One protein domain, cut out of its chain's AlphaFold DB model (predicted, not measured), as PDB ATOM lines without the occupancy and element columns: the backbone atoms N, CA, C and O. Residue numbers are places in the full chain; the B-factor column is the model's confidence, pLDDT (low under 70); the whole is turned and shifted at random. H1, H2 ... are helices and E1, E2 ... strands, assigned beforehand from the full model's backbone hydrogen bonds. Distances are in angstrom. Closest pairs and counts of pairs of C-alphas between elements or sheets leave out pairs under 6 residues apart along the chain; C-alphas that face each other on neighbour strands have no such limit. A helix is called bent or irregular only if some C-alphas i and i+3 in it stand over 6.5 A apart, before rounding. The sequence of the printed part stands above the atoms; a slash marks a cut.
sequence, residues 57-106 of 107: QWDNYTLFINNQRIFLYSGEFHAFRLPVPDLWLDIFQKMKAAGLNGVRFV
ATOM      1  N   GLN A  57      53.573  -7.555 -24.738       95.19
ATOM      2  CA  GLN A  57      53.343  -6.490 -23.763       95.19
ATOM      3  C   GLN A  57      52.310  -5.517 -24.344       95.19
ATOM      4  O   GLN A  57      51.988  -5.577 -25.532       95.19
ATOM      5  N   TRP A  58      51.767  -4.615 -23.535       95.06
ATOM      6  CA  TRP A  58      50.792  -3.632 -24.014       95.06
ATOM      7  C   TRP A  58      50.935  -2.304 -23.283       95.06
ATOM      8  O   TRP A  58      51.470  -2.241 -22.181       95.06
ATOM      9  N   ASP A  59      50.480  -1.227 -23.908       93.00
ATOM     10  CA  ASP A  59      50.262   0.059 -23.250       93.00
ATOM     11  C   ASP A  59      48.776   0.439 -23.344       93.00
ATOM     12  O   ASP A  59      47.928  -0.385 -23.687       93.00
ATOM     13  N   ASN A  60      48.439   1.693 -23.042       91.81
ATOM     14  CA  ASN A  60      47.057   2.168 -23.119       91.81
ATOM     15  C   ASN A  60      46.517   2.295 -24.561       91.81
ATOM     16  O   ASN A  60      45.339   2.601 -24.729       91.81
ATOM     17  N   TYR A  61      47.346   2.107 -25.596       90.69
ATOM     18  CA  TYR A  61      46.999   2.450 -26.982       90.69
ATOM     19  C   TYR A  61      47.218   1.310 -27.984       90.69
ATOM     20  O   TYR A  61      46.540   1.243 -29.007       90.69
ATOM     21  N   THR A  62      48.193   0.443 -27.741       93.38
ATOM     22  CA  THR A  62      48.744  -0.504 -28.710       93.38
ATOM     23  C   THR A  62      49.297  -1.751 -28.027       93.38
ATOM     24  O   THR A  62      49.526  -1.792 -26.817       93.38
ATOM     25  N   LEU A  63      49.557  -2.773 -28.841       94.69
ATOM     26  CA  LEU A  63      50.275  -3.964 -28.410       94.69
ATOM     27  C   LEU A  63      51.746  -3.861 -28.804       94.69
ATOM     28  O   LEU A  63      52.103  -3.262 -29.819       94.69
ATOM     29  N   PHE A  64      52.595  -4.505 -28.018       94.69
ATOM     30  CA  PHE A  64      53.996  -4.729 -28.322       94.69
ATOM     31  C   PHE A  64      54.216  -6.224 -28.513       94.69
ATOM     32  O   PHE A  64      53.932  -7.011 -27.612       94.69
ATOM     33  N   ILE A  65      54.737  -6.606 -29.676       94.81
ATOM     34  CA  ILE A  65      55.176  -7.976 -29.952       94.81
ATOM     35  C   ILE A  65      56.679  -7.929 -30.196       94.81
ATOM     36  O   ILE A  65      57.127  -7.199 -31.077       94.81
ATOM     37  N   ASN A  66      57.463  -8.678 -29.417       94.75
ATOM     38  CA  ASN A  66      58.930  -8.692 -29.479       94.75
ATOM     39  C   ASN A  66      59.536  -7.273 -29.468       94.75
ATOM     40  O   ASN A  66      60.317  -6.910 -30.346       94.75
ATOM     41  N   ASN A  67      59.113  -6.444 -28.507       92.50
ATOM     42  CA  ASN A  67      59.509  -5.034 -28.359       92.50
ATOM     43  C   ASN A  67      59.132  -4.105 -29.531       92.50
ATOM     44  O   ASN A  67      59.469  -2.921 -29.495       92.50
ATOM     45  N   GLN A  68      58.394  -4.583 -30.535       93.38
ATOM     46  CA  GLN A  68      57.902  -3.766 -31.636       93.38
ATOM     47  C   GLN A  68      56.462  -3.324 -31.366       93.38
ATOM     48  O   GLN A  68      55.573  -4.155 -31.172       93.38
ATOM     49  N   ARG A  69      56.224  -2.007 -31.389       93.75
ATOM     50  CA  ARG A  69      54.879  -1.427 -31.286       93.75
ATOM     51  C   ARG A  69      54.086  -1.758 -32.546       93.75
ATOM     52  O   ARG A  69      54.516  -1.435 -33.655       93.75
ATOM     53  N   ILE A  70      52.923  -2.375 -32.376       95.12
ATOM     54  CA  ILE A  70      52.022  -2.719 -33.469       95.12
ATOM     55  C   ILE A  70      50.591  -2.275 -33.161       95.12
ATOM     56  O   ILE A  70      50.093  -2.378 -32.039       95.12
ATOM     57  N   PHE A  71      49.903  -1.811 -34.199       94.69
ATOM     58  CA  PHE A  71      48.454  -1.684 -34.166       94.69
ATOM     59  C   PHE A  71      47.850  -3.019 -34.593       94.69
ATOM     60  O   PHE A  71      48.062  -3.442 -35.730       94.69
ATOM     61  N   LEU A  72      47.144  -3.710 -33.696       95.06
ATOM     62  CA  LEU A  72      46.536  -4.996 -34.026       95.06
ATOM     63  C   LEU A  72      45.295  -4.772 -34.893       95.06
ATOM     64  O   LEU A  72      44.270  -4.288 -34.422       95.06
ATOM     65  N   TYR A  73      45.394  -5.163 -36.158       96.06
ATOM     66  CA  TYR A  73      44.307  -5.132 -37.120       96.06
ATOM     67  C   TYR A  73      44.003  -6.563 -37.559       96.06
ATOM     68  O   TYR A  73      44.716  -7.157 -38.375       96.06
ATOM     69  N   SER A  74      42.970  -7.140 -36.942       96.25
ATOM     70  CA  SER A  74      42.630  -8.558 -37.059       96.25
ATOM     71  C   SER A  74      41.315  -8.778 -37.796       96.25
ATOM     72  O   SER A  74      40.372  -8.009 -37.633       96.25
ATOM     73  N   GLY A  75      41.243  -9.866 -38.564       95.81
ATOM     74  CA  GLY A  75      40.000 -10.376 -39.149       95.81
ATOM     75  C   GLY A  75      39.494 -11.618 -38.415       95.81
ATOM     76  O   GLY A  75      40.182 -12.150 -37.544       95.81
ATOM     77  N   GLU A  76      38.306 -12.095 -38.779       95.94
ATOM     78  CA  GLU A  76      37.690 -13.299 -38.213       95.94
ATOM     79  C   GLU A  76      37.583 -14.401 -39.275       95.94
ATOM     80  O   GLU A  76      37.185 -14.145 -40.412       95.94
ATOM     81  N   PHE A  77      37.957 -15.629 -38.908       95.06
ATOM     82  CA  PHE A  77      37.947 -16.790 -39.793       95.06
ATOM     83  C   PHE A  77      37.290 -17.995 -39.113       95.06
ATOM     84  O   PHE A  77      37.703 -18.440 -38.044       95.06
ATOM     85  N   HIS A  78      36.256 -18.534 -39.756       94.88
ATOM     86  CA  HIS A  78      35.463 -19.652 -39.248       94.88
ATOM     87  C   HIS A  78      35.876 -20.932 -39.974       94.88
ATOM     88  O   HIS A  78      35.411 -21.187 -41.088       94.88
ATOM     89  N   ALA A  79      36.721 -21.750 -39.346       91.75
ATOM     90  CA  ALA A  79      37.272 -22.956 -39.971       91.75
ATOM     91  C   ALA A  79      36.178 -23.960 -40.380       91.75
ATOM     92  O   ALA A  79      36.264 -24.586 -41.435       91.75
ATOM     93  N   PHE A  80      35.092 -24.052 -39.603       91.75
ATOM     94  CA  PHE A  80      33.974 -24.958 -39.884       91.75
ATOM     95  C   PHE A  80      33.210 -24.633 -41.179       91.75
ATOM     96  O   PHE A  80      32.551 -25.507 -41.735       91.75
ATOM     97  N   ARG A  81      33.282 -23.390 -41.684       94.31
ATOM     98  CA  ARG A  81      32.634 -23.001 -42.953       94.31
ATOM     99  C   ARG A  81      33.443 -23.414 -44.179       94.31
ATOM    100  O   ARG A  81      32.908 -23.403 -45.283       94.31
ATOM    101  N   LEU A  82      34.710 -23.772 -43.989       92.50
ATOM    102  CA  LEU A  82      35.594 -24.246 -45.043       92.50
ATOM    103  C   LEU A  82      36.433 -25.415 -44.505       92.50
ATOM    104  O   LEU A  82      37.605 -25.222 -44.191       92.50
ATOM    105  N   PRO A  83      35.873 -26.635 -44.400       92.75
ATOM    106  CA  PRO A  83      36.542 -27.798 -43.804       92.75
ATOM    107  C   PRO A  83      37.622 -28.416 -44.720       92.75
ATOM    108  O   PRO A  83      37.808 -29.628 -44.749       92.75
ATOM    109  N   VAL A  84      38.326 -27.584 -45.491       94.31
ATOM    110  CA  VAL A  84      39.422 -27.961 -46.389       94.31
ATOM    111  C   VAL A  84      40.651 -27.126 -46.006       94.31
ATOM    112  O   VAL A  84      40.782 -25.994 -46.482       94.31
ATOM    113  N   PRO A  85      41.535 -27.646 -45.132       93.25
ATOM    114  CA  PRO A  85      42.679 -26.901 -44.598       93.25
ATOM    115  C   PRO A  85      43.630 -26.340 -45.660       93.25
ATOM    116  O   PRO A  85      44.166 -25.247 -45.488       93.25
ATOM    117  N   ASP A  86      43.779 -27.036 -46.788       95.81
ATOM    118  CA  ASP A  86      44.656 -26.612 -47.886       95.81
ATOM    119  C   ASP A  86      44.243 -25.259 -48.491       95.81
ATOM    120  O   ASP A  86      45.082 -24.510 -48.990       95.81
ATOM    121  N   LEU A  87      42.957 -24.900 -48.405       95.06
ATOM    122  CA  LEU A  87      42.435 -23.629 -48.914       95.06
ATOM    123  C   LEU A  87      42.589 -22.467 -47.922       95.06
ATOM    124  O   LEU A  87      42.387 -21.312 -48.293       95.06
ATOM    125  N   TRP A  88      42.951 -22.725 -46.663       95.19
ATOM    126  CA  TRP A  88      43.050 -21.667 -45.651       95.19
ATOM    127  C   TRP A  88      44.212 -20.719 -45.933       95.19
ATOM    128  O   TRP A  88      44.101 -19.515 -45.704       95.19
ATOM    129  N   LEU A  89      45.310 -21.246 -46.481       95.62
ATOM    130  CA  LEU A  89      46.485 -20.447 -46.811       95.62
ATOM    131  C   LEU A  89      46.168 -19.360 -47.848       95.62
ATOM    132  O   LEU A  89      46.617 -18.228 -47.682       95.62
ATOM    133  N   ASP A  90      45.358 -19.669 -48.866       96.50
ATOM    134  CA  ASP A  90      44.903 -18.694 -49.870       96.50
ATOM    135  C   ASP A  90      44.123 -17.540 -49.214       96.50
ATOM    136  O   ASP A  90      44.334 -16.361 -49.511       96.50
ATOM    137  N   ILE A  91      43.277 -17.856 -48.233       95.75
ATOM    138  CA  ILE A  91      42.520 -16.851 -47.482       95.75
ATOM    139  C   ILE A  91      43.453 -16.000 -46.618       95.75
ATOM    140  O   ILE A  91      43.343 -14.775 -46.637       95.75
ATOM    141  N   PHE A  92      44.413 -16.599 -45.908       96.06
ATOM    142  CA  PHE A  92      45.372 -15.834 -45.102       96.06
ATOM    143  C   PHE A  92      46.285 -14.952 -45.947       96.06
ATOM    144  O   PHE A  92      46.614 -13.843 -45.529       96.06
ATOM    145  N   GLN A  93      46.637 -15.379 -47.159       97.50
ATOM    146  CA  GLN A  93      47.356 -14.537 -48.113       97.50
ATOM    147  C   GLN A  93      46.512 -13.329 -48.536       97.50
ATOM    148  O   GLN A  93      47.015 -12.206 -48.518       97.50
ATOM    149  N   LYS A  94      45.219 -13.520 -48.828       97.00
ATOM    150  CA  LYS A  94      44.286 -12.417 -49.129       97.00
ATOM    151  C   LYS A  94      44.108 -11.471 -47.940       97.00
ATOM    152  O   LYS A  94      44.139 -10.258 -48.121       97.00
ATOM    153  N   MET A  95      43.995 -11.999 -46.721       97.56
ATOM    154  CA  MET A  95      43.918 -11.188 -45.499       97.56
ATOM    155  C   MET A  95      45.197 -10.374 -45.281       97.56
ATOM    156  O   MET A  95      45.133  -9.181 -44.986       97.56
ATOM    157  N   LYS A  96      46.365 -10.991 -45.483       97.19
ATOM    158  CA  LYS A  96      47.654 -10.304 -45.383       97.19
ATOM    159  C   LYS A  96      47.801  -9.215 -46.447       97.19
ATOM    160  O   LYS A  96      48.272  -8.128 -46.126       97.19
ATOM    161  N   ALA A  97      47.371  -9.484 -47.681       97.88
ATOM    162  CA  ALA A  97      47.354  -8.506 -48.769       97.88
ATOM    163  C   ALA A  97      46.404  -7.330 -48.480       97.88
ATOM    164  O   ALA A  97      46.699  -6.202 -48.863       97.88
ATOM    165  N   ALA A  98      45.317  -7.567 -47.740       97.06
ATOM    166  CA  ALA A  98      44.424  -6.521 -47.238       97.06
ATOM    167  C   ALA A  98      45.017  -5.700 -46.071       97.06
ATOM    168  O   ALA A  98      44.376  -4.770 -45.591       97.06
ATOM    169  N   GLY A  99      46.228  -6.024 -45.603       96.88
ATOM    170  CA  GLY A  99      46.917  -5.301 -44.532       96.88
ATOM    171  C   GLY A  99      46.603  -5.794 -43.118       96.88
ATOM    172  O   GLY A  99      47.063  -5.189 -42.150       96.88
ATOM    173  N   LEU A 100      45.865  -6.899 -42.972       97.56
ATOM    174  CA  LEU A 100      45.618  -7.515 -41.668       97.56
ATOM    175  C   LEU A 100      46.913  -8.134 -41.122       97.56
ATOM    176  O   LEU A 100      47.756  -8.657 -41.862       97.56
ATOM    177  N   ASN A 101      47.077  -8.082 -39.804       96.06
ATOM    178  CA  ASN A 101      48.220  -8.658 -39.093       96.06
ATOM    179  C   ASN A 101      47.820  -9.674 -38.015       96.06
ATOM    180  O   ASN A 101      48.699 -10.286 -37.414       96.06
ATOM    181  N   GLY A 102      46.517  -9.894 -37.825       95.75
ATOM    182  CA  GLY A 102      45.967 -10.924 -36.954       95.75
ATOM    183  C   GLY A 102      44.775 -11.643 -37.584       95.75
ATOM    184  O   GLY A 102      44.100 -11.119 -38.477       95.75
ATOM    185  N   VAL A 103      44.514 -12.855 -37.096       96.44
ATOM    186  CA  VAL A 103      43.313 -13.631 -37.413       96.44
ATOM    187  C   VAL A 103      42.764 -14.220 -36.123       96.44
ATOM    188  O   VAL A 103      43.489 -14.871 -35.372       96.44
ATOM    189  N   ARG A 104      41.466 -14.035 -35.893       95.44
ATOM    190  CA  ARG A 104      40.714 -14.736 -34.859       95.44
ATOM    191  C   ARG A 104      40.077 -15.978 -35.468       95.44
ATOM    192  O   ARG A 104      39.246 -15.861 -36.366       95.44
ATOM    193  N   PHE A 105      40.448 -17.147 -34.958       93.75
ATOM    194  CA  PHE A 105      39.778 -18.393 -35.307       93.75
ATOM    195  C   PHE A 105      38.492 -18.559 -34.501       93.75
ATOM    196  O   PHE A 105      38.483 -18.368 -33.284       93.75
ATOM    197  N   VAL A 106      37.425 -18.944 -35.195       88.12
ATOM    198  CA  VAL A 106      36.179 -19.412 -34.585       88.12
ATOM    199  C   VAL A 106      36.075 -20.907 -34.820       88.12
ATOM    200  O   VAL A 106      36.005 -21.354 -35.972       88.12
TER     201      VAL A 106
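Overview. This is residues 57 to 106 of the 107 residues of an uncharacterized protein of Sphaerobolus stellatus (strain SS14) (UniProt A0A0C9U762). Two parallel strands side by side, E3 and E4, make a short two-strand sheet, and the helix H1 folds back alongside it. A small hairpin, E1 and E2, sits off at one end of this loose, elongated shape, joined to E3 by residues 71 to 73. The 50 printed residues hold one named helix and four named strands in the order E1, E2, E3, H1, E4, a mixed class with two separate two-strand sheets, E1 with E2 antiparallel and E3 with E4 parallel. The radius of gyration of the C-alphas is 13.3 A, and they span 38 by 21 by 16 A.

Along the chain. E3 is residues 74 to 78, 13.4 A long, and begins at C-alpha 74 (42.630, -8.558, -37.059). E4 is residues 102 to 106, 13.2 A long, and ends at C-alpha 106 (36.179, -19.412, -34.585). H1 is residues 85 to 97, 19.4 A long; it is only just irregular, with C-alphas 86 and 89 6.52 A apart. E1 is residues 63 to 65, beginning at C-alpha 63 (50.275, -3.964, -28.410), and E2 is residues 68 to 70.

Arrangement. E3 and E4 are parallel at 27 degrees, with N 77 and O 104 2.9 A apart, within hydrogen-bond range. E3, H1 and E4 form a strand-helix-strand unit, two parallel neighbour strands with a helix between them in the chain, and its crossover is right-handed. The closest C-alphas of E3 and H1 are those of Gly 75 and Met 95, 7.5 A apart. H1 and E4 are near each other, with 6 pairs of C-alphas within 10 A. In H1, 6 of 9 O i to N i+4 pairs are within hydrogen-bond range. E1 and E2 form a hairpin, antiparallel at 138 degrees, with N 70 and O 63 2.8 A apart, within hydrogen-bond range. Residues 57 to 58 pair antiparallel with residues 63 to 64 of E1. E2 and E3 are apart, and E1 is apart from H1.

Size, cuts and confidence. The C-alphas farthest apart, those of Asn 60 and Val 84, are 38.8 A apart. Residues 82 to 87, of which 85 to 87 belong to H1, stand free. The printed part has no cut and no long link. Its mean pLDDT is 94.8, and no printed residue is under 70.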